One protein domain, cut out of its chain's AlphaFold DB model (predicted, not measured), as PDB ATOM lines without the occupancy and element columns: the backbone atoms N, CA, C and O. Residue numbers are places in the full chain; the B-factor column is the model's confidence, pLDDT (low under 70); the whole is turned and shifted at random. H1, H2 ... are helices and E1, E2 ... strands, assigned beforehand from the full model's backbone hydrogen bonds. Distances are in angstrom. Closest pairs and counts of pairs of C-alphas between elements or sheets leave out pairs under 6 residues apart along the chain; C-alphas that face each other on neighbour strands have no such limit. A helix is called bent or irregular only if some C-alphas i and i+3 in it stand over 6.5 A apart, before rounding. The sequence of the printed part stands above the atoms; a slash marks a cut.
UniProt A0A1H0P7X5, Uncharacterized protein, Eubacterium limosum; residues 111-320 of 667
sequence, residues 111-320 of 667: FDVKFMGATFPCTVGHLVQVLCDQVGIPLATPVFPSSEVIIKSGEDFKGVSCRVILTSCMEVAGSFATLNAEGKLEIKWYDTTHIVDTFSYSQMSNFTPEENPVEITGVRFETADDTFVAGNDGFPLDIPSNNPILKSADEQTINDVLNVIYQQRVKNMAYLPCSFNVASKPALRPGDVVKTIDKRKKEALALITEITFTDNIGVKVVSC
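What this domain is: This is residues 111 to 320 of the 667 residues of an uncharacterized protein of Eubacterium limosum (UniProt A0A1H0P7X5). The model has two lobes along its longest axis: at one end a small sandwich, two sheets face to face with crossed strands, E4 E10 E14 E13 and E3 E11 E12; at the other a lobe in which the helical hairpin H1 and H2 sits beside the strand hairpin E1 and E2, and H3 covers one face of the sheet E7 E6 E8 as two layers, helix over sheet. The short ribbon E5 and E9 and the link from E2 to E3 run between the lobes. The printed part has 210 residues with three named helices and 14 named strands, in the order H1 H2, E1 to E8, H3, E9 to E14; the class is mixed, helices and strands, with under half of the residues in named elements. The sheet E4 E10 E14 E13, like the pairs E1 E2 and E5 E9, is antiparallel, while E3 E11 E12 and E7 E6 E8 are mixed. The whole is compact, with a radius of gyration of the C-alphas of 18.9 A, and spans 56 by 39 by 24 A.

How they stand to each other: H1, residues 124 to 135, and H2, residues 162 to 172, form a helical hairpin: they touch at Leu 131 and Cys 162, C-alphas 5.9 A apart, at a shallow tilt of 21 degrees, opposite ways. In the stretch before H1, residues 122 to 123 pair antiparallel with residues 150 to 151. E1, residues 176 to 179, and E2, residues 185 to 188, form a hairpin, with N 178 and O 186 2.9 A apart; the closest C-alphas of H2 and E1, Met 170 and Phe 176, are 5.6 A apart. E3, residues 195 to 200, is parallel to E11, residues 289 to 293, with N 199 and O 291 2.8 A apart. E4, residues 205 to 209, is antiparallel to E10, residues 274 to 279, with N 205 and O 277 2.8 A apart. E5, residues 214 to 216, is antiparallel to E9, residues 269 to 271, with N 214 and O 271 2.8 A apart. E5 runs on into E6, residues 218 to 222, at 61 degrees. E6 and E7, residues 227 to 231, form a hairpin, with N 221 and O 228 2.9 A apart, and E8, residues 236 to 239, is parallel to E6, with N 220 and O 237 2.9 A apart. H3, residues 251 to 266, is on the sheet E7 E6 E8 at a height over the sheet of 7.9 A; its closest C-alpha pair with E7 is Asn 259 and Ala 230, 5.5 A. H2 only grazes that sheet, with its residues 168 to 172. H2 and H3 are close but not clearly touching, about perpendicular at 85 degrees, with C-alphas of Val 172 and Val 257 closest at 6.5 A. E11 and E12, residues 299 to 303, form a hairpin, with N 292 and O 300 2.8 A apart. E13, residues 306 to 309, and E14, residues 314 to 319, form another, with N 308 and O 316 2.9 A apart; E14 is also antiparallel to E10, with N 317 and O 276 2.8 A apart. The facing parts of the two sandwich sheets are 10.2 A centre to centre, their strands at 81 degrees. In H1, H2 and H3 every O i to N i+4 pair is within hydrogen-bond range.

Where its parts are: H1 begins at C-alpha 124 (-14.248, -16.866, 29.314) and is 17.0 A long; H2 is 15.5 A. H3, 20.8 A, begins at C-alpha 251 (-28.146, -6.906, 26.988) and is only just irregular: C-alphas 263 and 266 are 6.6 A apart. E10 is 16.8 A long, and E14, 16.5 A, ends at C-alpha 319 (0.111, 5.832, 39.510).

The domain as a whole: The two C-alphas farthest apart are those of Thr 119 and Arg 296, 57.9 A. The printed part has no cut. The links H1 to H2, 26 residues, and E8 to H3, 11 residues, are long. The mean pLDDT of the printed part is 92.7, and no printed residue is under 70.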
ATOM      1  N   PHE A 111       2.269 -15.364  23.947       96.25
ATOM      2  CA  PHE A 111       0.889 -15.128  23.515       96.25
ATOM      3  C   PHE A 111       0.773 -14.363  22.179       96.25
ATOM      4  O   PHE A 111      -0.324 -14.279  21.629       96.25
ATOM      5  N   ASP A 112       1.866 -13.875  21.579       94.69
ATOM      6  CA  ASP A 112       1.840 -13.192  20.268       94.69
ATOM      7  C   ASP A 112       1.758 -14.157  19.063       94.69
ATOM      8  O   ASP A 112       1.978 -13.783  17.909       94.69
ATOM      9  N   VAL A 113       1.385 -15.414  19.316       89.81
ATOM     10  CA  VAL A 113       1.049 -16.419  18.300       89.81
ATOM     11  C   VAL A 113      -0.434 -16.360  17.930       89.81
ATOM     12  O   VAL A 113      -1.273 -15.966  18.738       89.81
ATOM     13  N   LYS A 114      -0.788 -16.788  16.712       94.69
ATOM     14  CA  LYS A 114      -2.196 -16.903  16.294       94.69
ATOM     15  C   LYS A 114      -2.930 -17.958  17.119       94.69
ATOM     16  O   LYS A 114      -2.396 -19.041  17.358       94.69
ATOM     17  N   PHE A 115      -4.169 -17.664  17.486       92.75
ATOM     18  CA  PHE A 115      -5.050 -18.609  18.157       92.75
ATOM     19  C   PHE A 115      -5.416 -19.781  17.242       92.75
ATOM     20  O   PHE A 115      -5.789 -19.590  16.082       92.75
ATOM     21  N   MET A 116      -5.300 -20.999  17.769       88.19
ATOM     22  CA  MET A 116      -5.574 -22.244  17.043       88.19
ATOM     23  C   MET A 116      -7.046 -22.673  17.108       88.19
ATOM     24  O   MET A 116      -7.451 -23.552  16.349       88.19
ATOM     25  N   GLY A 117      -7.849 -22.035  17.966       83.94
ATOM     26  CA  GLY A 117      -9.266 -22.334  18.164       83.94
ATOM     27  C   GLY A 117      -9.563 -23.039  19.490       83.94
ATOM     28  O   GLY A 117      -8.683 -23.591  20.145       83.94
ATOM     29  N   ALA A 118     -10.842 -23.030  19.862       87.06
ATOM     30  CA  ALA A 118     -11.412 -23.774  20.983       87.06
ATOM     31  C   ALA A 118     -12.769 -24.363  20.562       87.06
ATOM     32  O   ALA A 118     -13.323 -23.991  19.524       87.06
ATOM     33  N   THR A 119     -13.317 -25.270  21.369       87.94
ATOM     34  CA  THR A 119     -14.701 -25.734  21.205       87.94
ATOM     35  C   THR A 119     -15.651 -24.676  21.757       87.94
ATOM     36  O   THR A 119     -15.526 -24.305  22.918       87.94
ATOM     37  N   PHE A 120     -16.616 -24.229  20.952       88.25
ATOM     38  CA  PHE A 120     -17.670 -23.297  21.367       88.25
ATOM     39  C   PHE A 120     -19.042 -24.007  21.391       88.25
ATOM     40  O   PHE A 120     -19.251 -24.925  20.591       88.25
ATOM     41  N   PRO A 121     -19.985 -23.601  22.264       92.69
ATOM     42  CA  PRO A 121     -19.860 -22.531  23.255       92.69
ATOM     43  C   PRO A 121     -18.932 -22.905  24.423       92.69
ATOM     44  O   PRO A 121     -18.874 -24.064  24.832       92.69
ATOM     45  N   CYS A 122     -18.222 -21.920  24.974       91.62
ATOM     46  CA  CYS A 122     -17.353 -22.089  26.143       91.62
ATOM     47  C   CYS A 122     -17.379 -20.853  27.044       91.62
ATOM     48  O   CYS A 122     -17.858 -19.798  26.636       91.62
ATOM     49  N   THR A 123     -16.852 -20.961  28.262       95.62
ATOM     50  CA  THR A 123     -16.748 -19.813  29.174       95.62
ATOM     51  C   THR A 123     -15.479 -18.989  28.917       95.62
ATOM     52  O   THR A 123     -14.507 -19.503  28.353       95.62
ATOM     53  N   VAL A 124     -15.453 -17.724  29.350       97.00
ATOM     54  CA  VAL A 124     -14.248 -16.866  29.314       97.00
ATOM     55  C   VAL A 124     -13.074 -17.521  30.055       97.00
ATOM     56  O   VAL A 124     -11.951 -17.518  29.553       97.00
ATOM     57  N   GLY A 125     -13.326 -18.152  31.205       97.31
ATOM     58  CA  GLY A 125     -12.331 -18.906  31.972       97.31
ATOM     59  C   GLY A 125     -11.762 -20.095  31.199       97.31
ATOM     60  O   GLY A 125     -10.546 -20.288  31.174       97.31
ATOM     61  N   HIS A 126     -12.614 -20.852  30.496       95.62
ATOM     62  CA  HIS A 126     -12.148 -21.929  29.622       95.62
ATOM     63  C   HIS A 126     -11.310 -21.397  28.454       95.62
ATOM     64  O   HIS A 126     -10.267 -21.972  28.152       95.62
ATOM     65  N   LEU A 127     -11.715 -20.284  27.830       97.19
ATOM     66  CA  LEU A 127     -10.943 -19.676  26.748       97.19
ATOM     67  C   LEU A 127      -9.547 -19.256  27.233       97.19
ATOM     68  O   LEU A 127      -8.563 -19.646  26.613       97.19
ATOM     69  N   VAL A 128      -9.437 -18.567  28.376       98.44
ATOM     70  CA  VAL A 128      -8.135 -18.206  28.976       98.44
ATOM     71  C   VAL A 128      -7.278 -19.446  29.261       98.44
ATOM     72  O   VAL A 128      -6.082 -19.430  28.969       98.44
ATOM     73  N   GLN A 129      -7.865 -20.543  29.753       98.06
ATOM     74  CA  GLN A 129      -7.139 -21.804  29.940       98.06
ATOM     75  C   GLN A 129      -6.614 -22.373  28.608       98.06
ATOM     76  O   GLN A 129      -5.451 -22.756  28.543       98.06
ATOM     77  N   VAL A 130      -7.412 -22.365  27.533       97.56
ATOM     78  CA  VAL A 130      -6.962 -22.824  26.202       97.56
ATOM     79  C   VAL A 130      -5.836 -21.944  25.649       97.56
ATOM     80  O   VAL A 130      -4.887 -22.471  25.068       97.56
ATOM     81  N   LEU A 131      -5.885 -20.619  25.851       97.94
ATOM     82  CA  LEU A 131      -4.795 -19.714  25.458       97.94
ATOM     83  C   LEU A 131      -3.492 -20.060  26.199       97.94
ATOM     84  O   LEU A 131      -2.444 -20.179  25.567       97.94
ATOM     85  N   CYS A 132      -3.575 -20.265  27.517       98.12
ATOM     86  CA  CYS A 132      -2.479 -20.719  28.376       98.12
ATOM     87  C   CYS A 132      -1.883 -22.061  27.915       98.12
ATOM     88  O   CYS A 132      -0.666 -22.177  27.742       98.12
ATOM     89  N   ASP A 133      -2.737 -23.054  27.658       97.44
ATOM     90  CA  ASP A 133      -2.330 -24.391  27.217       97.44
ATOM     91  C   ASP A 133      -1.654 -24.356  25.836       97.44
ATOM     92  O   ASP A 133      -0.647 -25.035  25.628       97.44
ATOM     93  N   GLN A 134      -2.147 -23.522  24.908       97.31
ATOM     94  CA  GLN A 134      -1.572 -23.372  23.566       97.31
ATOM     95  C   GLN A 134      -0.126 -22.846  23.603       97.31
ATOM     96  O   GLN A 134       0.695 -23.247  22.775       97.31
ATOM     97  N   VAL A 135       0.193 -21.953  24.544       96.06
ATOM     98  CA  VAL A 135       1.527 -21.333  24.672       96.06
ATOM     99  C   VAL A 135       2.421 -22.016  25.715       96.06
ATOM    100  O   VAL A 135       3.592 -21.662  25.851       96.06
ATOM    101  N   GLY A 136       1.895 -23.005  26.444       97.06
ATOM    102  CA  GLY A 136       2.623 -23.751  27.474       97.06
ATOM    103  C   GLY A 136       2.853 -22.984  28.782       97.06
ATOM    104  O   GLY A 136       3.791 -23.308  29.513       97.06
ATOM    105  N   ILE A 137       2.025 -21.979  29.089       97.31
ATOM    106  CA  ILE A 137       2.109 -21.174  30.318       97.31
ATOM    107  C   ILE A 137       0.977 -21.592  31.266       97.31
ATOM    108  O   ILE A 137      -0.186 -21.436  30.909       97.31
ATOM    109  N   PRO A 138       1.257 -22.093  32.485       97.81
ATOM    110  CA  PRO A 138       0.198 -22.458  33.422       97.81
ATOM    111  C   PRO A 138      -0.585 -21.235  33.917       97.81
ATOM    112  O   PRO A 138       0.008 -20.211  34.258       97.81
ATOM    113  N   LEU A 139      -1.904 -21.374  34.053       97.62
ATOM    114  CA  LEU A 139      -2.774 -20.378  34.681       97.62
ATOM    115  C   LEU A 139      -2.670 -20.470  36.216       97.62
ATOM    116  O   LEU A 139      -2.916 -21.526  36.799       97.62
ATOM    117  N   ALA A 140      -2.294 -19.375  36.880       97.81
ATOM    118  CA  ALA A 140      -2.263 -19.268  38.342       97.81
ATOM    119  C   ALA A 140      -3.632 -18.892  38.934       97.81
ATOM    120  O   ALA A 140      -3.963 -19.343  40.030       97.81
ATOM    121  N   THR A 141      -4.431 -18.114  38.195       95.38
ATOM    122  CA  THR A 141      -5.747 -17.612  38.623       95.38
ATOM    123  C   THR A 141      -6.869 -18.241  37.776       95.38
ATOM    124  O   THR A 141      -7.374 -17.593  36.865       95.38
ATOM    125  N   PRO A 142      -7.273 -19.506  38.018       89.88
ATOM    126  CA  PRO A 142      -8.292 -20.187  37.208       89.88
ATOM    127  C   PRO A 142      -9.728 -19.704  37.465       89.88
ATOM    128  O   PRO A 142     -10.623 -20.026  36.693       89.88
ATOM    129  N   VAL A 143      -9.958 -18.948  38.544       93.06
ATOM    130  CA  VAL A 143     -11.258 -18.365  38.902       93.06
ATOM    131  C   VAL A 143     -11.077 -16.862  39.066       93.06
ATOM    132  O   VAL A 143     -10.257 -16.419  39.869       93.06
ATOM    133  N   PHE A 144     -11.834 -16.083  38.300       95.81
ATOM    134  CA  PHE A 144     -11.765 -14.623  38.251       95.81
ATOM    135  C   PHE A 144     -13.150 -14.046  37.891       95.81
ATOM    136  O   PHE A 144     -14.021 -14.799  37.451       95.81
ATOM    137  N   PRO A 145     -13.416 -12.742  38.093       95.88
ATOM    138  CA  PRO A 145     -14.726 -12.168  37.791       95.88
ATOM    139  C   PRO A 145     -15.104 -12.364  36.321       95.88
ATOM    140  O   PRO A 145     -14.241 -12.339  35.447       95.88
ATOM    141  N   SER A 146     -16.390 -12.587  36.054       95.69
ATOM    142  CA  SER A 146     -16.914 -12.858  34.706       95.69
ATOM    143  C   SER A 146     -16.325 -14.098  34.000       95.69
ATOM    144  O   SER A 146     -16.603 -14.302  32.819       95.69
ATOM    145  N   SER A 147     -15.568 -14.973  34.686       96.44
ATOM    146  CA  SER A 147     -14.992 -16.187  34.076       96.44
ATOM    147  C   SER A 147     -16.048 -17.138  33.510       96.44
ATOM    148  O   SER A 147     -15.772 -17.825  32.533       96.44
ATOM    149  N   GLU A 148     -17.256 -17.153  34.078       95.94
ATOM    150  CA  GLU A 148     -18.370 -18.018  33.661       95.94
ATOM    151  C   GLU A 148     -19.200 -17.467  32.487       95.94
ATOM    152  O   GLU A 148     -20.117 -18.143  32.021       95.94
ATOM    153  N   VAL A 149     -18.900 -16.263  31.979       95.62
ATOM    154  CA  VAL A 149     -19.611 -15.684  30.824       95.62
ATOM    155  C   VAL A 149     -19.449 -16.594  29.608       95.62
ATOM    156  O   VAL A 149     -18.331 -16.962  29.241       95.62
ATOM    157  N   ILE A 150     -20.569 -16.968  28.984       93.31
ATOM    158  CA  ILE A 150     -20.598 -17.923  27.873       93.31
ATOM    159  C   ILE A 150     -20.383 -17.199  26.544       93.31
ATOM    160  O   ILE A 150     -21.215 -16.415  26.092       93.31
ATOM    161  N   ILE A 151     -19.299 -17.557  25.869       92.75
ATOM    162  CA  ILE A 151     -18.991 -17.148  24.507       92.75
ATOM    163  C   ILE A 151     -19.671 -18.131  23.550       92.75
ATOM    164  O   ILE A 151     -19.368 -19.328  23.541       92.75
ATOM    165  N   LYS A 152     -20.618 -17.631  22.748       87.94
ATOM    166  CA  LYS A 152     -21.480 -18.453  21.877       87.94
ATOM    167  C   LYS A 152     -20.764 -18.939  20.609       87.94
ATOM    168  O   LYS A 152     -21.090 -20.009  20.101       87.94
ATOM    169  N   SER A 153     -19.804 -18.164  20.100       88.00
ATOM    170  CA  SER A 153     -19.129 -18.383  18.816       88.00
ATOM    171  C   SER A 153     -17.650 -17.998  18.880       88.00
ATOM    172  O   SER A 153     -17.278 -17.079  19.600       88.00
ATOM    173  N   GLY A 154     -16.816 -18.685  18.096       84.44
ATOM    174  CA  GLY A 154     -15.384 -18.400  17.974       84.44
ATOM    175  C   GLY A 154     -14.987 -17.601  16.731       84.44
ATOM    176  O   GLY A 154     -13.797 -17.512  16.427       84.44
ATOM    177  N   GLU A 155     -15.946 -17.088  15.955       87.50
ATOM    178  CA  GLU A 155     -15.650 -16.489  14.646       87.50
ATOM    179  C   GLU A 155     -14.810 -15.213  14.727       87.50
ATOM    180  O   GLU A 155     -13.883 -15.060  13.933       87.50
ATOM    181  N   ASP A 156     -15.056 -14.372  15.729       87.81
ATOM    182  CA  ASP A 156     -14.304 -13.135  15.965       87.81
ATOM    183  C   ASP A 156     -12.849 -13.354  16.408       87.81
ATOM    184  O   ASP A 156     -12.047 -12.423  16.394       87.81
ATOM    185  N   PHE A 157     -12.475 -14.585  16.767       86.62
ATOM    186  CA  PHE A 157     -11.104 -14.940  17.142       86.62
ATOM    187  C   PHE A 157     -10.281 -15.504  15.974       86.62
ATOM    188  O   PHE A 157      -9.093 -15.798  16.133       86.62
ATOM    189  N   LYS A 158     -10.882 -15.688  14.787       82.00
ATOM    190  CA  LYS A 158     -10.211 -16.291  13.625       82.00
ATOM    191  C   LYS A 158      -9.013 -15.445  13.181       82.00
ATOM    192  O   LYS A 158      -9.160 -14.359  12.636       82.00
ATOM    193  N   GLY A 159      -7.807 -15.984  13.364       83.31
ATOM    194  CA  GLY A 159      -6.554 -15.346  12.944       83.31
ATOM    195  C   GLY A 159      -6.011 -14.274  13.895       83.31
ATOM    196  O   GLY A 159      -4.933 -13.744  13.618       83.31
ATOM    197  N   VAL A 160      -6.708 -14.002  15.002       92.12
ATOM    198  CA  VAL A 160      -6.293 -13.088  16.079       92.12
ATOM    199  C   VAL A 160      -5.174 -13.736  16.915       92.12
ATOM    200  O   VAL A 160      -5.076 -14.965  16.982       92.12
ATOM    201  N   SER A 161      -4.291 -12.936  17.522       93.75
ATOM    202  CA  SER A 161      -3.255 -13.450  18.428       93.75
ATOM    203  C   SER A 161      -3.824 -13.810  19.801       93.75
ATOM    204  O   SER A 161      -4.755 -13.167  20.287       93.75
ATOM    205  N   CYS A 162      -3.233 -14.805  20.466       94.25
ATOM    206  CA  CYS A 162      -3.662 -15.218  21.799       94.25
ATOM    207  C   CYS A 162      -3.607 -14.065  22.817       94.25
ATOM    208  O   CYS A 162      -4.472 -13.999  23.685       94.25
ATOM    209  N   ARG A 163      -2.656 -13.125  22.691       96.44
ATOM    210  CA  ARG A 163      -2.546 -11.955  23.579       96.44
ATOM    211  C   ARG A 163      -3.738 -11.011  23.425       96.44
ATOM    212  O   ARG A 163      -4.278 -10.573  24.430       96.44
ATOM    213  N   VAL A 164      -4.177 -10.730  22.197       96.38
ATOM    214  CA  VAL A 164      -5.343  -9.859  21.957       96.38
ATOM    215  C   VAL A 164      -6.619 -10.501  22.507       96.38
ATOM    216  O   VAL A 164      -7.402  -9.824  23.164       96.38
ATOM    217  N   ILE A 165      -6.794 -11.817  22.335       97.56
ATOM    218  CA  ILE A 165      -7.933 -12.540  22.926       97.56
ATOM    219  C   ILE A 165      -7.860 -12.511  24.457       97.56
ATOM    220  O   ILE A 165      -8.866 -12.237  25.106       97.56
ATOM    221  N   LEU A 166      -6.676 -12.738  25.040       98.38
ATOM    222  CA  LEU A 166      -6.458 -12.628  26.483       98.38
ATOM    223  C   LEU A 166      -6.816 -11.223  26.988       98.38
ATOM    224  O   LEU A 166      -7.518 -11.113  27.989       98.38
ATOM    225  N   THR A 167      -6.409 -10.170  26.277       97.62
ATOM    226  CA  THR A 167      -6.812  -8.787  26.561       97.62
ATOM    227  C   THR A 167      -8.331  -8.639  26.564       97.62
ATOM    228  O   THR A 167      -8.880  -8.221  27.580       97.62
ATOM    229  N   SER A 168      -9.040  -9.102  25.530       97.50
ATOM    230  CA  SER A 168     -10.511  -9.058  25.502       97.50
ATOM    231  C   SER A 168     -11.177  -9.857  26.632       97.50
ATOM    232  O   SER A 168     -12.214  -9.443  27.153       97.50
ATOM    233  N   CYS A 169     -10.589 -10.979  27.064       97.94
ATOM    234  CA  CYS A 169     -11.037 -11.704  28.256       97.94
ATOM    235  C   CYS A 169     -10.801 -10.897  29.545       97.94
ATOM    236  O   CYS A 169     -11.634 -10.928  30.449       97.94
ATOM    237  N   MET A 170      -9.682 -10.174  29.639       97.75
ATOM    238  CA  MET A 170      -9.337  -9.341  30.795       97.75
ATOM    239  C   MET A 170     -10.181  -8.059  30.878       97.75
ATOM    240  O   MET A 170     -10.469  -7.601  31.984       97.75
ATOM    241  N   GLU A 171     -10.651  -7.532  29.744       97.50
ATOM    242  CA  GLU A 171     -11.642  -6.447  29.679       97.50
ATOM    243  C   GLU A 171     -12.953  -6.883  30.350       97.50
ATOM    244  O   GLU A 171     -13.421  -6.235  31.283       97.50
ATOM    245  N   VAL A 172     -13.479  -8.050  29.957       97.44
ATOM    246  CA  VAL A 172     -14.689  -8.668  30.535       97.44
ATOM    247  C   VAL A 172     -14.506  -9.053  32.009       97.44
ATOM    248  O   VAL A 172     -15.449  -8.977  32.798       97.44
ATOM    249  N   ALA A 173     -13.292  -9.434  32.410       96.94
ATOM    250  CA  ALA A 173     -12.946  -9.716  33.802       96.94
ATOM    251  C   ALA A 173     -12.712  -8.459  34.660       96.94
ATOM    252  O   ALA A 173     -12.435  -8.583  35.861       96.94
ATOM    253  N   GLY A 174     -12.725  -7.259  34.065       96.31
ATOM    254  CA  GLY A 174     -12.382  -6.014  34.750       96.31
ATOM    255  C   GLY A 174     -11.011  -6.061  35.424       96.31
ATOM    256  O   GLY A 174     -10.876  -5.660  36.577       96.31
ATOM    257  N   SER A 175     -10.038  -6.700  34.778       96.69
ATOM    258  CA  SER A 175      -8.758  -7.085  35.380       96.69
ATOM    259  C   SER A 175      -7.606  -6.856  34.390       96.69
ATOM    260  O   SER A 175      -7.821  -6.456  33.244       96.69
ATOM    261  N   PHE A 176      -6.375  -7.119  34.825       97.38
ATOM    262  CA  PHE A 176      -5.205  -7.213  33.949       97.38
ATOM    263  C   PHE A 176      -4.476  -8.545  34.181       97.38
ATOM    264  O   PHE A 176      -4.581  -9.145  35.255       97.38
ATOM    265  N   ALA A 177      -3.734  -9.004  33.176       97.56
ATOM    266  CA  ALA A 177      -2.938 -10.224  33.228       97.56
ATOM    267  C   ALA A 177      -1.439  -9.904  33.252       97.56
ATOM    268  O   ALA A 177      -0.958  -9.045  32.514       97.56
ATOM    269  N   THR A 178      -0.692 -10.627  34.082       96.88
ATOM    270  CA  THR A 178       0.769 -10.533  34.202       96.88
ATOM    271  C   THR A 178       1.380 -11.927  34.339       96.88
ATOM    272  O   THR A 178       0.661 -12.898  34.583       96.88
ATOM    273  N   LEU A 179       2.700 -12.054  34.196       96.88
ATOM    274  CA  LEU A 179       3.408 -13.265  34.603       96.88
ATOM    275  C   LEU A 179       3.980 -13.115  36.010       96.88
ATOM    276  O   LEU A 179       4.656 -12.138  36.333       96.88
ATOM    277  N   ASN A 180       3.721 -14.114  36.848       94.38
ATOM    278  CA  ASN A 180       4.220 -14.141  38.214       94.38
ATOM    279  C   ASN A 180       5.687 -14.622  38.298       94.38
ATOM    280  O   ASN A 180       6.317 -15.000  37.306       94.38
ATOM    281  N   ALA A 181       6.230 -14.655  39.517       92.12
ATOM    282  CA  ALA A 181       7.611 -15.054  39.802       92.12
ATOM    283  C   ALA A 181       7.992 -16.483  39.349       92.12
ATOM    284  O   ALA A 181       9.179 -16.752  39.138       92.12
ATOM    285  N   GLU A 182       7.020 -17.387  39.176       93.38
ATOM    286  CA  GLU A 182       7.219 -18.749  38.661       93.38
ATOM    287  C   GLU A 182       7.018 -18.861  37.138       93.38
ATOM    288  O   GLU A 182       7.196 -19.946  36.581       93.38
ATOM    289  N   GLY A 183       6.658 -17.768  36.454       94.44
ATOM    290  CA  GLY A 183       6.338 -17.752  35.025       94.44
ATOM    291  C   GLY A 183       4.934 -18.271  34.694       94.44
ATOM    292  O   GLY A 183       4.730 -18.806  33.606       94.44
ATOM    293  N   LYS A 184       3.980 -18.153  35.626       97.12
ATOM    294  CA  LYS A 184       2.561 -18.496  35.428       97.12
ATOM    295  C   LYS A 184       1.731 -17.249  35.137       97.12
ATOM    296  O   LYS A 184       2.053 -16.181  35.653       97.12
ATOM    297  N   LEU A 185       0.642 -17.399  34.384       98.38
ATOM    298  CA  LEU A 185      -0.290 -16.304  34.113       98.38
ATOM    299  C   LEU A 185      -1.136 -15.998  35.353       98.38
ATOM    300  O   LEU A 185      -1.915 -16.838  35.802       98.38
ATOM    301  N   GLU A 186      -0.991 -14.798  35.899       97.12
ATOM    302  CA  GLU A 186      -1.721 -14.306  37.064       97.12
ATOM    303  C   GLU A 186      -2.660 -13.171  36.643       97.12
ATOM    304  O   GLU A 186      -2.256 -12.234  35.952       97.12
ATOM    305  N   ILE A 187      -3.919 -13.261  37.066       97.75
ATOM    306  CA  ILE A 187      -4.939 -12.235  36.823       97.75
ATOM    307  C   ILE A 187      -5.080 -11.410  38.101       97.75
ATOM    308  O   ILE A 187      -5.425 -11.955  39.152       97.75
ATOM    309  N   LYS A 188      -4.816 -10.102  38.010       96.19
ATOM    310  CA  LYS A 188      -4.803  -9.165  39.141       96.19
ATOM    311  C   LYS A 188      -5.727  -7.967  38.900       96.19
ATOM    312  O   LYS A 188      -6.107  -7.638  37.777       96.19
ATOM    313  N   TRP A 189      -6.051  -7.295  40.000       96.00
ATOM    314  CA  TRP A 189      -6.590  -5.940  40.029       96.00
ATOM    315  C   TRP A 189      -6.067  -5.201  41.268       96.00
ATOM    316  O   TRP A 189      -5.452  -5.820  42.138       96.00
ATOM    317  N   TYR A 190      -6.316  -3.896  41.343       95.69
ATOM    318  CA  TYR A 190      -5.959  -3.054  42.480       95.69
ATOM    319  C   TYR A 190      -6.941  -3.261  43.643       95.69
ATOM    320  O   TYR A 190      -8.108  -2.882  43.550       95.69
ATOM    321  N   ASP A 191      -6.477  -3.841  44.751       93.56
ATOM    322  CA  ASP A 191      -7.262  -3.939  45.988       93.56
ATOM    323  C   ASP A 191      -7.042  -2.691  46.854       93.56
ATOM    324  O   ASP A 191      -6.081  -2.594  47.619       93.56
ATOM    325  N   THR A 192      -7.952  -1.722  46.752       91.94
ATOM    326  CA  THR A 192      -7.899  -0.476  47.535       91.94
ATOM    327  C   THR A 192      -8.126  -0.679  49.036       91.94
ATOM    328  O   THR A 192      -7.891   0.249  49.814       91.94
ATOM    329  N   THR A 193      -8.532  -1.878  49.472       91.12
ATOM    330  CA  THR A 193      -8.642  -2.240  50.892       91.12
ATOM    331  C   THR A 193      -7.331  -2.784  51.470       91.12
ATOM    332  O   THR A 193      -7.144  -2.751  52.689       91.12
ATOM    333  N   HIS A 194      -6.390  -3.214  50.618       94.50
ATOM    334  CA  HIS A 194      -5.106  -3.785  51.017       94.50
ATOM    335  C   HIS A 194      -3.920  -2.875  50.656       94.50
ATOM    336  O   HIS A 194      -3.359  -2.925  49.562       94.50
ATOM    337  N   ILE A 195      -3.501  -2.048  51.617       96.69
ATOM    338  CA  ILE A 195      -2.359  -1.139  51.464       96.69
ATOM    339  C   ILE A 195      -1.059  -1.886  51.800       96.69
ATOM    340  O   ILE A 195      -0.834  -2.224  52.962       96.69
ATOM    341  N   VAL A 196      -0.186  -2.102  50.810       96.94
ATOM    342  CA  VAL A 196       1.063  -2.875  50.987       96.94
ATOM    343  C   VAL A 196       2.191  -2.076  51.650       96.94
ATOM    344  O   VAL A 196       3.067  -2.656  52.287       96.94
ATOM    345  N   ASP A 197       2.191  -0.746  51.506       96.50
ATOM    346  CA  ASP A 197       3.219   0.140  52.070       96.50
ATOM    347  C   ASP A 197       2.703   1.580  52.245       96.50
ATOM    348  O   ASP A 197       1.694   1.980  51.659       96.50
ATOM    349  N   THR A 198       3.396   2.385  53.054       97.12
ATOM    350  CA  THR A 198       3.085   3.804  53.279       97.12
ATOM    351  C   THR A 198       4.345   4.661  53.197       97.12
ATOM    352  O   THR A 198       5.270   4.512  53.996       97.12
ATOM    353  N   PHE A 199       4.353   5.613  52.265       96.06
ATOM    354  CA  PHE A 199       5.477   6.498  51.985       96.06
ATOM    355  C   PHE A 199       5.221   7.919  52.480       96.06
ATOM    356  O   PHE A 199       4.354   8.639  51.980       96.06
ATOM    357  N   SER A 200       6.029   8.347  53.447       95.19
ATOM    358  CA  SER A 200       6.110   9.743  53.873       95.19
ATOM    359  C   SER A 200       6.850  10.590  52.839       95.19
ATOM    360  O   SER A 200       7.759  10.101  52.172       95.19
ATOM    361  N   TYR A 201       6.547  11.888  52.765       92.81
ATOM    362  CA  TYR A 201       7.215  12.837  51.863       92.81
ATOM    363  C   TYR A 201       8.755  12.789  51.922       92.81
ATOM    364  O   TYR A 201       9.408  12.949  50.902       92.81
ATOM    365  N   SER A 202       9.352  12.520  53.088       93.25
ATOM    366  CA  SER A 202      10.810  12.376  53.250       93.25
ATOM    367  C   SER A 202      11.403  11.086  52.666       93.25
ATOM    368  O   SER A 202      12.617  11.007  52.501       93.25
ATOM    369  N   GLN A 203      10.577  10.078  52.379       93.12
ATOM    370  CA  GLN A 203      10.971   8.809  51.753       93.12
ATOM    371  C   GLN A 203      10.788   8.838  50.227       93.12
ATOM    372  O   GLN A 203      11.299   7.958  49.537       93.12
ATOM    373  N   MET A 204      10.062   9.834  49.707       94.75
ATOM    374  CA  MET A 204       9.771  10.012  48.287       94.75
ATOM    375  C   MET A 204      10.645  11.121  47.697       94.75
ATOM    376  O   MET A 204      10.661  12.250  48.180       94.75
ATOM    377  N   SER A 205      11.334  10.823  46.602       93.88
ATOM    378  CA  SER A 205      12.038  11.809  45.774       93.88
ATOM    379  C   SER A 205      11.326  11.974  44.429       93.88
ATOM    380  O   SER A 205      10.618  11.071  43.987       93.88
ATOM    381  N   ASN A 206      11.459  13.142  43.792       93.75
ATOM    382  CA  ASN A 206      10.761  13.489  42.541       93.75
ATOM    383  C   ASN A 206       9.229  13.278  42.584       93.75
ATOM    384  O   ASN A 206       8.625  12.934  41.569       93.75
ATOM    385  N   PHE A 207       8.603  13.466  43.755       94.25
ATOM    386  CA  PHE A 207       7.158  13.295  43.918       94.25
ATOM    387  C   PHE A 207       6.394  14.360  43.129       94.25
ATOM    388  O   PHE A 207       6.392  15.538  43.493       94.25
ATOM    389  N   THR A 208       5.732  13.910  42.067       94.00
ATOM    390  CA  THR A 208       4.930  14.721  41.149       94.00
ATOM    391  C   THR A 208       3.488  14.207  41.192       94.00
ATOM    392  O   THR A 208       3.148  13.317  40.412       94.00
ATOM    393  N   PRO A 209       2.663  14.666  42.151       92.31
ATOM    394  CA  PRO A 209       1.238  14.359  42.197       92.31
ATOM    395  C   PRO A 209       0.408  15.328  41.352       92.31
ATOM    396  O   PRO A 209       0.743  16.509  41.243       92.31
ATOM    397  N   GLU A 210      -0.719  14.840  40.841       87.31
ATOM    398  CA  GLU A 210      -1.820  15.692  40.385       87.31
ATOM    399  C   GLU A 210      -2.423  16.507  41.547       87.31
ATOM    400  O   GLU A 210      -2.257  16.179  42.727       87.31
ATOM    401  N   GLU A 211      -3.143  17.589  41.237       82.56
ATOM    402  CA  GLU A 211      -3.723  18.466  42.271       82.56
ATOM    403  C   GLU A 211      -4.784  17.743  43.126       82.56
ATOM    404  O   GLU A 211      -4.858  17.911  44.353       82.56
ATOM    405  N   ASN A 212      -5.593  16.907  42.473       81.56
ATOM    406  CA  ASN A 212      -6.755  16.242  43.051       81.56
ATOM    407  C   ASN A 212      -6.702  14.723  42.812       81.56
ATOM    408  O   ASN A 212      -6.189  14.287  41.783       81.56
ATOM    409  N   PRO A 213      -7.231  13.898  43.733       88.06
ATOM    410  CA  PRO A 213      -7.481  12.489  43.457       88.06
ATOM    411  C   PRO A 213      -8.473  12.301  42.301       88.06
ATOM    412  O   PRO A 213      -9.363  13.127  42.095       88.06
ATOM    413  N   VAL A 214      -8.337  11.183  41.596       87.69
ATOM    414  CA  VAL A 214      -9.326  10.631  40.668       87.69
ATOM    415  C   VAL A 214     -10.207   9.651  41.440       87.69
ATOM    416  O   VAL A 214      -9.708   8.862  42.241       87.69
ATOM    417  N   GLU A 215     -11.508   9.684  41.181       88.38
ATOM    418  CA  GLU A 215     -12.462   8.659  41.604       88.38
ATOM    419  C   GLU A 215     -13.028   8.000  40.346       88.38
ATOM    420  O   GLU A 215     -13.548   8.693  39.472       88.38
ATOM    421  N   ILE A 216     -12.902   6.677  40.238       89.38
ATOM    422  CA  ILE A 216     -13.559   5.920  39.171       89.38
ATOM    423  C   ILE A 216     -15.027   5.742  39.557       89.38
ATOM    424  O   ILE A 216     -15.341   5.116  40.571       89.38
ATOM    425  N   THR A 217     -15.935   6.297  38.759       86.81
ATOM    426  CA  THR A 217     -17.358   6.389  39.114       86.81
ATOM    427  C   THR A 217     -18.216   5.274  38.523       86.81
ATOM    428  O   THR A 217     -19.344   5.075  38.975       86.81
ATOM    429  N   GLY A 218     -17.713   4.534  37.532       89.31
ATOM    430  CA  GLY A 218     -18.483   3.502  36.841       89.31
ATOM    431  C   GLY A 218     -17.679   2.670  35.846       89.31
ATOM    432  O   GLY A 218     -16.452   2.751  35.781       89.31
ATOM    433  N   VAL A 219     -18.396   1.868  35.067       93.19
ATOM    434  CA  VAL A 219     -17.883   1.081  33.938       93.19
ATOM    435  C   VAL A 219     -18.868   1.232  32.785       93.19
ATOM    436  O   VAL A 219     -20.076   1.134  33.021       93.19
ATOM    437  N   ARG A 220     -18.373   1.451  31.568       93.88
ATOM    438  CA  ARG A 220     -19.195   1.650  30.369       93.88
ATOM    439  C   ARG A 220     -18.796   0.693  29.248       93.88
ATOM    440  O   ARG A 220     -17.624   0.357  29.091       93.88
ATOM    441  N   PHE A 221     -19.784   0.274  28.467       93.19
ATOM    442  CA  PHE A 221     -19.610  -0.400  27.184       93.19
ATOM    443  C   PHE A 221     -20.594   0.200  26.175       93.19
ATOM    444  O   PHE A 221     -21.768   0.394  26.491       93.19
ATOM    445  N   GLU A 222     -20.117   0.501  24.971       87.38
ATOM    446  CA  GLU A 222     -20.916   1.091  23.894       87.38
ATOM    447  C   GLU A 222     -21.032   0.105  22.731       87.38
ATOM    448  O   GLU A 222     -20.035  -0.474  22.295       87.38
ATOM    449  N   THR A 223     -22.246  -0.074  22.219       81.38
ATOM    450  CA  THR A 223     -22.517  -0.742  20.941       81.38
ATOM    451  C   THR A 223     -22.808   0.315  19.869       81.38
ATOM    452  O   THR A 223     -22.685   1.515  20.111       81.38
ATOM    453  N   ALA A 224     -23.163  -0.106  18.651       78.31
ATOM    454  CA  ALA A 224     -23.582   0.831  17.606       78.31
ATOM    455  C   ALA A 224     -24.893   1.562  17.960       78.31
ATOM    456  O   ALA A 224     -25.070   2.722  17.584       78.31
ATOM    457  N   ASP A 225     -25.781   0.880  18.689       80.81
ATOM    458  CA  ASP A 225     -27.155   1.310  18.951       80.81
ATOM    459  C   ASP A 225     -27.348   1.852  20.382       80.81
ATOM    460  O   ASP A 225     -28.074   2.829  20.570       80.81
ATOM    461  N   ASP A 226     -26.659   1.274  21.379       82.75
ATOM    462  CA  ASP A 226     -26.905   1.489  22.812       82.75
ATOM    463  C   ASP A 226     -25.624   1.737  23.636       82.75
ATOM    464  O   ASP A 226     -24.541   1.217  23.352       82.75
ATOM    465  N   THR A 227     -25.769   2.483  24.736       88.75
ATOM    466  CA  THR A 227     -24.716   2.719  25.738       88.75
ATOM    467  C   THR A 227     -25.114   2.088  27.071       88.75
ATOM    468  O   THR A 227     -26.102   2.490  27.686       88.75
ATOM    469  N   PHE A 228     -24.312   1.143  27.560       90.06
ATOM    470  CA  PHE A 228     -24.533   0.440  28.823       90.06
ATOM    471  C   PHE A 228     -23.571   0.960  29.895       90.06
ATOM    472  O   PHE A 228     -22.362   1.012  29.670       90.06
ATOM    473  N   VAL A 229     -24.087   1.330  31.073       91.94
ATOM    474  CA  VAL A 229     -23.291   1.879  32.186       91.94
ATOM    475  C   VAL A 229     -23.684   1.229  33.509       91.94
ATOM    476  O   VAL A 229     -24.855   1.227  33.886       91.94
ATOM    477  N   ALA A 230     -22.692   0.756  34.265       90.38
ATOM    478  CA  ALA A 230     -22.846   0.399  35.674       90.38
ATOM    479  C   ALA A 230     -22.137   1.432  36.562       90.38
ATOM    480  O   ALA A 230     -20.954   1.716  36.376       90.38
ATOM    481  N   GLY A 231     -22.853   1.990  37.542       90.81
ATOM    482  CA  GLY A 231     -22.362   3.096  38.371       90.81
ATOM    483  C   GLY A 231     -22.787   4.459  37.821       90.81
ATOM    484  O   GLY A 231     -23.978   4.708  37.652       90.81
ATOM    485  N   ASN A 232     -21.827   5.356  37.598       82.00
ATOM    486  CA  ASN A 232     -22.031   6.720  37.105       82.00
ATOM    487  C   ASN A 232     -21.028   7.036  35.977       82.00
ATOM    488  O   ASN A 232     -19.855   6.670  36.063       82.00
ATOM    489  N   ASP A 233     -21.497   7.735  34.942       73.62
ATOM    490  CA  ASP A 233     -20.784   8.033  33.691       73.62
ATOM    491  C   ASP A 233     -19.861   9.278  33.735       73.62
ATOM    492  O   ASP A 233     -19.278   9.676  32.732       73.62
ATOM    493  N   GLY A 234     -19.684   9.923  34.896       73.00
ATOM    494  CA  GLY A 234     -18.796  11.093  35.023       73.00
ATOM    495  C   GLY A 234     -17.303  10.782  34.808       73.00
ATOM    496  O   GLY A 234     -16.560  11.584  34.234       73.00
ATOM    497  N   PHE A 235     -16.857   9.611  35.265       81.12
ATOM    498  CA  PHE A 235     -15.517   9.056  35.068       81.12
ATOM    499  C   PHE A 235     -15.580   7.510  35.074       81.12
ATOM    500  O   PHE A 235     -15.179   6.873  36.055       81.12
ATOM    501  N   PRO A 236     -16.133   6.876  34.025       88.19
ATOM    502  CA  PRO A 236     -16.154   5.424  33.912       88.19
ATOM    503  C   PRO A 236     -14.784   4.886  33.472       88.19
ATOM    504  O   PRO A 236     -13.961   5.621  32.925       88.19
ATOM    505  N   LEU A 237     -14.566   3.582  33.661       89.88
ATOM    506  CA  LEU A 237     -13.643   2.828  32.809       89.88
ATOM    507  C   LEU A 237     -14.406   2.286  31.600       89.88
ATOM    508  O   LEU A 237     -15.443   1.641  31.758       89.88
ATOM    509  N   ASP A 238     -13.875   2.532  30.410       91.88
ATOM    510  CA  ASP A 238     -14.449   2.054  29.156       91.88
ATOM    511  C   ASP A 238     -13.946   0.643  28.820       91.88
ATOM    512  O   ASP A 238     -12.741   0.373  28.836       91.88
ATOM    513  N   ILE A 239     -14.872  -0.254  28.477       93.38
ATOM    514  CA  ILE A 239     -14.569  -1.476  27.726       93.38
ATOM    515  C   ILE A 239     -14.625  -1.119  26.231       93.38
ATOM    516  O   ILE A 239     -15.632  -0.552  25.801       93.38
ATOM    517  N   PRO A 240     -13.602  -1.454  25.419       90.31
ATOM    518  CA  PRO A 240     -13.617  -1.183  23.984       90.31
ATOM    519  C   PRO A 240     -14.864  -1.752  23.293       90.31
ATOM    520  O   PRO A 240     -15.158  -2.940  23.417       90.31
ATOM    521  N   SER A 241     -15.574  -0.923  22.523       88.81
ATOM    522  CA  SER A 241     -16.824  -1.282  21.821       88.81
ATOM    523  C   SER A 241     -16.677  -2.461  20.851       88.81
ATOM    524  O   SER A 241     -17.626  -3.197  20.579       88.81
ATOM    525  N   ASN A 242     -15.460  -2.695  20.356       87.44
ATOM    526  CA  ASN A 242     -15.117  -3.822  19.495       87.44
ATOM    527  C   ASN A 242     -14.795  -5.127  20.254       87.44
ATOM    528  O   ASN A 242     -14.433  -6.108  19.596       87.44
ATOM    529  N   ASN A 243     -14.941  -5.172  21.589       93.75
ATOM    530  CA  ASN A 243     -14.692  -6.372  22.389       93.75
ATOM    531  C   ASN A 243     -15.505  -7.565  21.831       93.75
ATOM    532  O   ASN A 243     -16.739  -7.529  21.835       93.75
ATOM    533  N   PRO A 244     -14.846  -8.644  21.368       92.31
ATOM    534  CA  PRO A 244     -15.499  -9.742  20.655       92.31
ATOM    535  C   PRO A 244     -16.478 -10.557  21.513       92.31
ATOM    536  O   PRO A 244     -17.376 -11.200  20.973       92.31
ATOM    537  N   ILE A 245     -16.325 -10.523  22.840       94.75
ATOM    538  CA  ILE A 245     -17.176 -11.255  23.782       94.75
ATOM    539  C   ILE A 245     -18.467 -10.470  24.045       94.75
ATOM    540  O   ILE A 245     -19.543 -11.060  24.012       94.75
ATOM    541  N   LEU A 246     -18.379  -9.154  24.272       93.69
ATOM    542  CA  LEU A 246     -19.546  -8.325  24.605       93.69
ATOM    543  C   LEU A 246     -20.339  -7.850  23.387       93.69
ATOM    544  O   LEU A 246     -21.562  -7.809  23.456       93.69
ATOM    545  N   LYS A 247     -19.695  -7.567  22.246       88.94
ATOM    546  CA  LYS A 247     -20.398  -7.078  21.040       88.94
ATOM    547  C   LYS A 247     -21.428  -8.066  20.463       88.94
ATOM    548  O   LYS A 247     -22.262  -7.681  19.651       88.94
ATOM    549  N   SER A 248     -21.317  -9.348  20.823       83.50
ATOM    550  CA  SER A 248     -22.212 -10.441  20.413       83.50
ATOM    551  C   SER A 248     -23.034 -11.014  21.581       83.50
ATOM    552  O   SER A 248     -23.777 -11.990  21.420       83.50
ATOM    553  N   ALA A 249     -22.900 -10.413  22.765       89.31
ATOM    554  CA  ALA A 249     -23.667 -10.754  23.947       89.31
ATOM    555  C   ALA A 249     -25.056 -10.098  23.909       89.31
ATOM    556  O   ALA A 249     -25.293  -9.112  23.220       89.31
ATOM    557  N   ASP A 250     -25.992 -10.677  24.656       92.25
ATOM    558  CA  ASP A 250     -27.285 -10.047  24.925       92.25
ATOM    559  C   ASP A 250     -27.155  -8.975  26.019       92.25
ATOM    560  O   ASP A 250     -26.252  -9.028  26.856       92.25
ATOM    561  N   GLU A 251     -28.084  -8.016  26.026       94.31
ATOM    562  CA  GLU A 251     -28.146  -6.906  26.988       94.31
ATOM    563  C   GLU A 251     -28.017  -7.368  28.450       94.31
ATOM    564  O   GLU A 251     -27.329  -6.728  29.244       94.31
ATOM    565  N   GLN A 252     -28.648  -8.490  28.814       94.62
ATOM    566  CA  GLN A 252     -28.559  -9.044  30.165       94.62
ATOM    567  C   GLN A 252     -27.112  -9.423  30.506       94.62
ATOM    568  O   GLN A 252     -26.591  -8.990  31.530       94.62
ATOM    569  N   THR A 253     -26.438 -10.161  29.619       94.31
ATOM    570  CA  THR A 253     -25.028 -10.537  29.789       94.31
ATOM    571  C   THR A 253     -24.107  -9.310  29.861       94.31
ATOM    572  O   THR A 253     -23.196  -9.285  30.690       94.31
ATOM    573  N   ILE A 254     -24.344  -8.278  29.040       96.12
ATOM    574  CA  ILE A 254     -23.571  -7.021  29.074       96.12
ATOM    575  C   ILE A 254     -23.741  -6.330  30.435       96.12
ATOM    576  O   ILE A 254     -22.752  -6.014  31.100       96.12
ATOM    577  N   ASN A 255     -24.986  -6.143  30.881       96.50
ATOM    578  CA  ASN A 255     -25.289  -5.516  32.165       96.50
ATOM    579  C   ASN A 255     -24.737  -6.319  33.353       96.50
ATOM    580  O   ASN A 255     -24.235  -5.722  34.305       96.50
ATOM    581  N   ASP A 256     -24.782  -7.652  33.313       96.94
ATOM    582  CA  ASP A 256     -24.211  -8.501  34.363       96.94
ATOM    583  C   ASP A 256     -22.682  -8.357  34.439       96.94
ATOM    584  O   ASP A 256     -22.141  -8.189  35.534       96.94
ATOM    585  N   VAL A 257     -21.985  -8.326  33.297       97.88
ATOM    586  CA  VAL A 257     -20.533  -8.070  33.241       97.88
ATOM    587  C   VAL A 257     -20.193  -6.693  33.806       97.88
ATOM    588  O   VAL A 257     -19.354  -6.592  34.704       97.88
ATOM    589  N   LEU A 258     -20.864  -5.634  33.344       97.75
ATOM    590  CA  LEU A 258     -20.615  -4.275  33.830       97.75
ATOM    591  C   LEU A 258     -20.889  -4.150  35.333       97.75
ATOM    592  O   LEU A 258     -20.097  -3.537  36.048       97.75
ATOM    593  N   ASN A 259     -21.954  -4.777  35.844       97.50
ATOM    594  CA  ASN A 259     -22.250  -4.802  37.276       97.50
ATOM    595  C   ASN A 259     -21.199  -5.578  38.082       97.50
ATOM    596  O   ASN A 259     -20.807  -5.123  39.159       97.50
ATOM    597  N   VAL A 260     -20.709  -6.717  37.582       97.56
ATOM    598  CA  VAL A 260     -19.636  -7.487  38.227       97.56
ATOM    599  C   VAL A 260     -18.356  -6.658  38.320       97.56
ATOM    600  O   VAL A 260     -17.797  -6.537  39.413       97.56
ATOM    601  N   ILE A 261     -17.926  -6.027  37.223       97.19
ATOM    602  CA  ILE A 261     -16.748  -5.150  37.221       97.19
ATOM    603  C   ILE A 261     -16.989  -3.962  38.156       97.19
ATOM    604  O   ILE A 261     -16.166  -3.691  39.029       97.19
ATOM    605  N   TYR A 262     -18.141  -3.293  38.060       96.31
ATOM    606  CA  TYR A 262     -18.435  -2.140  38.903       96.31
ATOM    607  C   TYR A 262     -18.325  -2.487  40.395       96.31
ATOM    608  O   TYR A 262     -17.531  -1.881  41.114       96.31
ATOM    609  N   GLN A 263     -19.054  -3.508  40.855       95.31
ATOM    610  CA  GLN A 263     -19.126  -3.861  42.277       95.31
ATOM    611  C   GLN A 263     -17.828  -4.480  42.826       95.31
ATOM    612  O   GLN A 263     -17.558  -4.307  44.014       95.31
ATOM    613  N   GLN A 264     -17.047  -5.206  42.011       93.44
ATOM    614  CA  GLN A 264     -15.862  -5.955  42.470       93.44
ATOM    615  C   GLN A 264     -14.513  -5.297  42.139       93.44
ATOM    616  O   GLN A 264     -13.478  -5.786  42.602       93.44
ATOM    617  N   ARG A 265     -14.493  -4.250  41.301       92.50
ATOM    618  CA  ARG A 265     -13.252  -3.652  40.775       92.50
ATOM    619  C   ARG A 265     -13.156  -2.145  40.968       92.50
ATOM    620  O   ARG A 265     -12.097  -1.686  41.387       92.50
ATOM    621  N   VAL A 266     -14.212  -1.380  40.679       91.50
ATOM    622  CA  VAL A 266     -14.102   0.097  40.613       91.50
ATOM    623  C   VAL A 266     -14.911   0.855  41.666       91.50
ATOM    624  O   VAL A 266     -14.661   2.031  41.908       91.50
ATOM    625  N   LYS A 267     -15.889   0.221  42.319       90.56
ATOM    626  CA  LYS A 267     -16.731   0.892  43.314       90.56
ATOM    627  C   LYS A 267     -15.898   1.423  44.487       90.56
ATOM    628  O   LYS A 267     -15.213   0.661  45.165       90.56
ATOM    629  N   ASN A 268     -16.021   2.725  44.758       85.56
ATOM    630  CA  ASN A 268     -15.222   3.472  45.741       85.56
ATOM    631  C   ASN A 268     -13.703   3.500  45.435       85.56
ATOM    632  O   ASN A 268     -12.890   3.712  46.338       85.56
ATOM    633  N   MET A 269     -13.292   3.267  44.183       90.56
ATOM    634  CA  MET A 269     -11.890   3.303  43.758       90.56
ATOM    635  C   MET A 269     -11.435   4.755  43.555       90.56
ATOM    636  O   MET A 269     -11.464   5.290  42.446       90.56
ATOM    637  N   ALA A 270     -11.004   5.386  44.647       91.38
ATOM    638  CA  ALA A 270     -10.399   6.714  44.643       91.38
ATOM    639  C   ALA A 270      -8.888   6.642  44.908       91.38
ATOM    640  O   ALA A 270      -8.435   5.973  45.841       91.38
ATOM    641  N   TYR A 271      -8.101   7.346  44.098       94.88
ATOM    642  CA  TYR A 271      -6.640   7.321  44.150       94.88
ATOM    643  C   TYR A 271      -6.027   8.616  43.601       94.88
ATOM    644  O   TYR A 271      -6.685   9.403  42.931       94.88
ATOM    645  N   LEU A 272      -4.755   8.867  43.892       94.94
ATOM    646  CA  LEU A 272      -4.001  10.019  43.413       94.94
ATOM    647  C   LEU A 272      -3.092   9.597  42.250       94.94
ATOM    648  O   LEU A 272      -2.159   8.809  42.466       94.94
ATOM    649  N   PRO A 273      -3.304  10.127  41.033       94.88
ATOM    650  CA  PRO A 273      -2.313  10.003  39.983       94.88
ATOM    651  C   PRO A 273      -1.046  10.764  40.381       94.88
ATOM    652  O   PRO A 273      -1.096  11.918  40.819       94.88
ATOM    653  N   CYS A 274       0.091  10.081  40.322       94.44
ATOM    654  CA  CYS A 274       1.376  10.607  40.757       94.44
ATOM    655  C   CYS A 274       2.543   9.740  40.271       94.44
ATOM    656  O   CYS A 274       2.396   8.543  40.032       94.44
ATOM    657  N   SER A 275       3.737  10.324  40.208       96.56
ATOM    658  CA  SER A 275       4.990   9.566  40.096       96.56
ATOM    659  C   SER A 275       5.946   9.925  41.225       96.56
ATOM    660  O   SER A 275       6.039  11.100  41.582       96.56
ATOM    661  N   PHE A 276       6.690   8.954  41.751       96.19
ATOM    662  CA  PHE A 276       7.737   9.193  42.747       96.19
ATOM    663  C   PHE A 276       8.794   8.088  42.755       96.19
ATOM    664  O   PHE A 276       8.554   6.966  42.317       96.19
ATOM    665  N   ASN A 277       9.963   8.411  43.304       95.38
ATOM    666  CA  ASN A 277      11.080   7.494  43.480       95.38
ATOM    667  C   ASN A 277      11.285   7.182  44.975       95.38
ATOM    668  O   ASN A 277      11.429   8.108  45.778       95.38
ATOM    669  N   VAL A 278      11.374   5.899  45.336       92.94
ATOM    670  CA  VAL A 278      11.753   5.403  46.677       92.94
ATOM    671  C   VAL A 278      12.974   4.485  46.590       92.94
ATOM    672  O   VAL A 278      13.304   3.982  45.519       92.94
ATOM    673  N   ALA A 279      13.663   4.255  47.707       89.19
ATOM    674  CA  ALA A 279      14.810   3.346  47.769       89.19
ATOM    675  C   ALA A 279      14.414   1.958  48.301       89.19
ATOM    676  O   ALA A 279      13.607   1.861  49.224       89.19
ATOM    677  N   SER A 280      15.033   0.897  47.768       84.31
ATOM    678  CA  SER A 280      15.048  -0.452  48.361       84.31
ATOM    679  C   SER A 280      13.665  -1.053  48.678       84.31
ATOM    680  O   SER A 280      13.442  -1.583  49.767       84.31
ATOM    681  N   LYS A 281      12.733  -1.022  47.712       91.06
ATOM    682  CA  LYS A 281      11.402  -1.663  47.819       91.06
ATOM    683  C   LYS A 281      11.178  -2.778  46.776       91.06
ATOM    684  O   LYS A 281      10.276  -2.673  45.949       91.06
ATOM    685  N   PRO A 282      11.970  -3.869  46.814       89.69
ATOM    686  CA  PRO A 282      11.941  -4.944  45.812       89.69
ATOM    687  C   PRO A 282      10.710  -5.865  45.877       89.69
ATOM    688  O   PRO A 282      10.533  -6.704  44.993       89.69
ATOM    689  N   ALA A 283       9.867  -5.733  46.905       91.19
ATOM    690  CA  ALA A 283       8.630  -6.500  47.050       91.19
ATOM    691  C   ALA A 283       7.474  -5.967  46.181       91.19
ATOM    692  O   ALA A 283       6.618  -6.752  45.789       91.19
ATOM    693  N   LEU A 284       7.467  -4.667  45.858       94.44
ATOM    694  CA  LEU A 284       6.369  -4.006  45.141       94.44
ATOM    695  C   LEU A 284       6.205  -4.536  43.708       94.44
ATOM    696  O   LEU A 284       7.194  -4.807  43.018       94.44
ATOM    697  N   ARG A 285       4.964  -4.649  43.238       94.62
ATOM    698  CA  ARG A 285       4.589  -5.091  41.888       94.62
ATOM    699  C   ARG A 285       3.465  -4.217  41.311       94.62
ATOM    700  O   ARG A 285       2.749  -3.557  42.065       94.62
ATOM    701  N   PRO A 286       3.250  -4.238  39.983       95.62
ATOM    702  CA  PRO A 286       2.040  -3.681  39.394       95.62
ATOM    703  C   PRO A 286       0.778  -4.339  39.976       95.62
ATOM    704  O   PRO A 286       0.755  -5.547  40.250       95.62
ATOM    705  N   GLY A 287      -0.263  -3.538  40.189       95.62
ATOM    706  CA  GLY A 287      -1.490  -3.930  40.892       95.62
ATOM    707  C   GLY A 287      -1.509  -3.643  42.388       95.62
ATOM    708  O   GLY A 287      -2.586  -3.629  42.977       95.62
ATOM    709  N   ASP A 288      -0.359  -3.419  43.016       97.44
ATOM    710  CA  ASP A 288      -0.316  -3.176  44.455       97.44
ATOM    711  C   ASP A 288      -0.812  -1.752  44.776       97.44
ATOM    712  O   ASP A 288      -0.667  -0.826  43.972       97.44
ATOM    713  N   VAL A 289      -1.390  -1.558  45.965       97.88
ATOM    714  CA  VAL A 289      -1.877  -0.250  46.432       97.88
ATOM    715  C   VAL A 289      -1.002   0.251  47.570       97.88
ATOM    716  O   VAL A 289      -0.781  -0.447  48.558       97.88
ATOM    717  N   VAL A 290      -0.505   1.480  47.453       98.12
ATOM    718  CA  VAL A 290       0.345   2.123  48.464       98.12
ATOM    719  C   VAL A 290      -0.278   3.430  48.931       98.12
ATOM    720  O   VAL A 290      -1.034   4.073  48.207       98.12
ATOM    721  N   LYS A 291       0.043   3.856  50.151       97.94
ATOM    722  CA  LYS A 291      -0.352   5.172  50.660       97.94
ATOM    723  C   LYS A 291       0.801   6.159  50.499       97.94
ATOM    724  O   LYS A 291       1.929   5.868  50.882       97.94
ATOM    725  N   THR A 292       0.507   7.347  49.992       96.81
ATOM    726  CA  THR A 292       1.428   8.490  49.956       96.81
ATOM    727  C   THR A 292       0.997   9.528  50.989       96.81
ATOM    728  O   THR A 292      -0.199   9.714  51.227       96.81
ATOM    729  N   ILE A 293       1.963  10.194  51.625       94.88
ATOM    730  CA  ILE A 293       1.723  11.292  52.569       94.88
ATOM    731  C   ILE A 293       2.542  12.502  52.121       94.88
ATOM    732  O   ILE A 293       3.774  12.455  52.112       94.88
ATOM    733  N   ASP A 294       1.870  13.591  51.748       90.06
ATOM    734  CA  ASP A 294       2.526  14.791  51.220       90.06
ATOM    735  C   ASP A 294       3.191  15.662  52.314       90.06
ATOM    736  O   ASP A 294       3.070  15.432  53.520       90.06
ATOM    737  N   LYS A 295       3.877  16.732  51.891       89.56
ATOM    738  CA  LYS A 295       4.521  17.712  52.790       89.56
ATOM    739  C   LYS A 295       3.554  18.445  53.739       89.56
ATOM    740  O   LYS A 295       4.005  19.067  54.699       89.56
ATOM    741  N   ARG A 296       2.244  18.411  53.471       88.50
ATOM    742  CA  ARG A 296       1.163  18.998  54.281       88.50
ATOM    743  C   ARG A 296       0.470  17.953  55.169       88.50
ATOM    744  O   ARG A 296      -0.466  18.314  55.877       88.50
ATOM    745  N   LYS A 297       0.940  16.697  55.163       89.44
ATOM    746  CA  LYS A 297       0.322  15.525  55.810       89.44
ATOM    747  C   LYS A 297      -1.043  15.126  55.224       89.44
ATOM    748  O   LYS A 297      -1.831  14.485  55.913       89.44
ATOM    749  N   LYS A 298      -1.331  15.483  53.968       89.75
ATOM    750  CA  LYS A 298      -2.459  14.923  53.213       89.75
ATOM    751  C   LYS A 298      -2.091  13.495  52.812       89.75
ATOM    752  O   LYS A 298      -1.070  13.287  52.156       89.75
ATOM    753  N   GLU A 299      -2.913  12.534  53.214       94.44
ATOM    754  CA  GLU A 299      -2.790  11.141  52.783       94.44
ATOM    755  C   GLU A 299      -3.589  10.909  51.494       94.44
ATOM    756  O   GLU A 299      -4.678  11.462  51.331       94.44
ATOM    757  N   ALA A 300      -3.074  10.069  50.597       94.94
ATOM    758  CA  ALA A 300      -3.813   9.562  49.445       94.94
ATOM    759  C   ALA A 300      -3.324   8.164  49.043       94.94
ATOM    760  O   ALA A 300      -2.138   7.856  49.179       94.94
ATOM    761  N   LEU A 301      -4.225   7.326  48.525       97.12
ATOM    762  CA  LEU A 301      -3.844   6.068  47.881       97.12
ATOM    763  C   LEU A 301      -3.194   6.356  46.526       97.12
ATOM    764  O   LEU A 301      -3.621   7.266  45.822       97.12
ATOM    765  N   ALA A 302      -2.197   5.570  46.150       97.12
ATOM    766  CA  ALA A 302      -1.612   5.527  44.819       97.12
ATOM    767  C   ALA A 302      -1.596   4.065  44.358       97.12
ATOM    768  O   ALA A 302      -1.290   3.161  45.141       97.12
ATOM    769  N   LEU A 303      -1.962   3.835  43.102       97.19
ATOM    770  CA  LEU A 303      -2.075   2.501  42.521       97.19
ATOM    771  C   LEU A 303      -0.803   2.251  41.716       97.19
ATOM    772  O   LEU A 303      -0.435   3.098  40.912       97.19
ATOM    773  N   ILE A 304      -0.098   1.140  41.924       97.50
ATOM    774  CA  ILE A 304       1.130   0.879  41.161       97.50
ATOM    775  C   ILE A 304       0.731   0.386  39.767       97.50
ATOM    776  O   ILE A 304       0.454  -0.797  39.576       97.50
ATOM    777  N   THR A 305       0.673   1.308  38.803       97.38
ATOM    778  CA  THR A 305       0.308   1.039  37.403       97.38
ATOM    779  C   THR A 305       1.535   0.752  36.535       97.38
ATOM    780  O   THR A 305       1.467  -0.066  35.623       97.38
ATOM    781  N   GLU A 306       2.668   1.384  36.849       97.38
ATOM    782  CA  GLU A 306       4.011   1.028  36.371       97.38
ATOM    783  C   GLU A 306       4.953   0.993  37.580       97.38
ATOM    784  O   GLU A 306       4.898   1.856  38.465       97.38
ATOM    785  N   ILE A 307       5.867   0.021  37.585       95.94
ATOM    786  CA  ILE A 307       7.046   0.038  38.448       95.94
ATOM    787  C   ILE A 307       8.312  -0.129  37.614       95.94
ATOM    788  O   ILE A 307       8.378  -0.985  36.730       95.94
ATOM    789  N   THR A 308       9.330   0.677  37.915       96.38
ATOM    790  CA  THR A 308      10.672   0.532  37.345       96.38
ATOM    791  C   THR A 308      11.714   0.426  38.454       96.38
ATOM    792  O   THR A 308      11.808   1.301  39.315       96.38
ATOM    793  N   PHE A 309      12.528  -0.629  38.416       94.94
ATOM    794  CA  PHE A 309      13.712  -0.801  39.258       94.94
ATOM    795  C   PHE A 309      14.968  -0.451  38.450       94.94
ATOM    796  O   PHE A 309      15.109  -0.928  37.326       94.94
ATOM    797  N   THR A 310      15.886   0.336  39.014       90.94
ATOM    798  CA  THR A 310      17.176   0.709  38.392       90.94
ATOM    799  C   THR A 310      18.371   0.250  39.236       90.94
ATOM    800  O   THR A 310      18.197  -0.344  40.299       90.94
ATOM    801  N   ASP A 311      19.597   0.561  38.811       76.56
ATOM    802  CA  ASP A 311      20.818   0.309  39.590       76.56
ATOM    803  C   ASP A 311      20.772   0.882  41.014       76.56
ATOM    804  O   ASP A 311      20.150   1.917  41.274       76.56
ATOM    805  N   ASN A 312      21.409   0.169  41.953       72.69
ATOM    806  CA  ASN A 312      21.282   0.348  43.410       72.69
ATOM    807  C   ASN A 312      19.828   0.316  43.940       72.69
ATOM    808  O   ASN A 312      19.579   0.649  45.096       72.69
ATOM    809  N   ILE A 313      18.878  -0.101  43.097       71.56
ATOM    810  CA  ILE A 313      17.462  -0.349  43.391       71.56
ATOM    811  C   ILE A 313      16.776   0.892  43.972       71.56
ATOM    812  O   ILE A 313      16.006   0.876  44.937       71.56
ATOM    813  N   GLY A 314      17.022   1.994  43.258       87.06
ATOM    814  CA  GLY A 314      16.013   3.026  43.081       87.06
ATOM    815  C   GLY A 314      14.762   2.416  42.443       87.06
ATOM    816  O   GLY A 314      14.842   1.661  41.472       87.06
ATOM    817  N   VAL A 315      13.612   2.724  43.030       93.94
ATOM    818  CA  VAL A 315      12.295   2.247  42.618       93.94
ATOM    819  C   VAL A 315      11.480   3.453  42.183       93.94
ATOM    820  O   VAL A 315      11.086   4.260  43.023       93.94
ATOM    821  N   LYS A 316      11.216   3.588  40.884       96.25
ATOM    822  CA  LYS A 316      10.229   4.536  40.361       96.25
ATOM    823  C   LYS A 316       8.861   3.862  40.395       96.25
ATOM    824  O   LYS A 316       8.680   2.803  39.794       96.25
ATOM    825  N   VAL A 317       7.910   4.496  41.068       97.25
ATOM    826  CA  VAL A 317       6.492   4.132  41.083       97.25
ATOM    827  C   VAL A 317       5.725   5.154  40.254       97.25
ATOM    828  O   VAL A 317       5.954   6.361  40.376       97.25
ATOM    829  N   VAL A 318       4.802   4.671  39.425       97.31
ATOM    830  CA  VAL A 318       3.817   5.498  38.725       97.31
ATOM    831  C   VAL A 318       2.421   4.987  39.061       97.31
ATOM    832  O   VAL A 318       2.151   3.791  38.979       97.31
ATOM    833  N   SER A 319       1.561   5.933  39.413       96.75
ATOM    834  CA  SER A 319       0.111   5.832  39.510       96.75
ATOM    835  C   SER A 319      -0.435   6.700  38.381       96.75
ATOM    836  O   SER A 319      -0.410   7.926  38.484       96.75
ATOM    837  N   CYS A 320      -0.783   6.079  37.250       91.44
ATOM    838  CA  CYS A 320      -1.214   6.782  36.040       91.44
ATOM    839  C   CYS A 320      -2.656   7.303  36.152       91.44
ATOM    840  O   CYS A 320      -3.360   7.080  37.135       91.44
TER     841      CYS A 320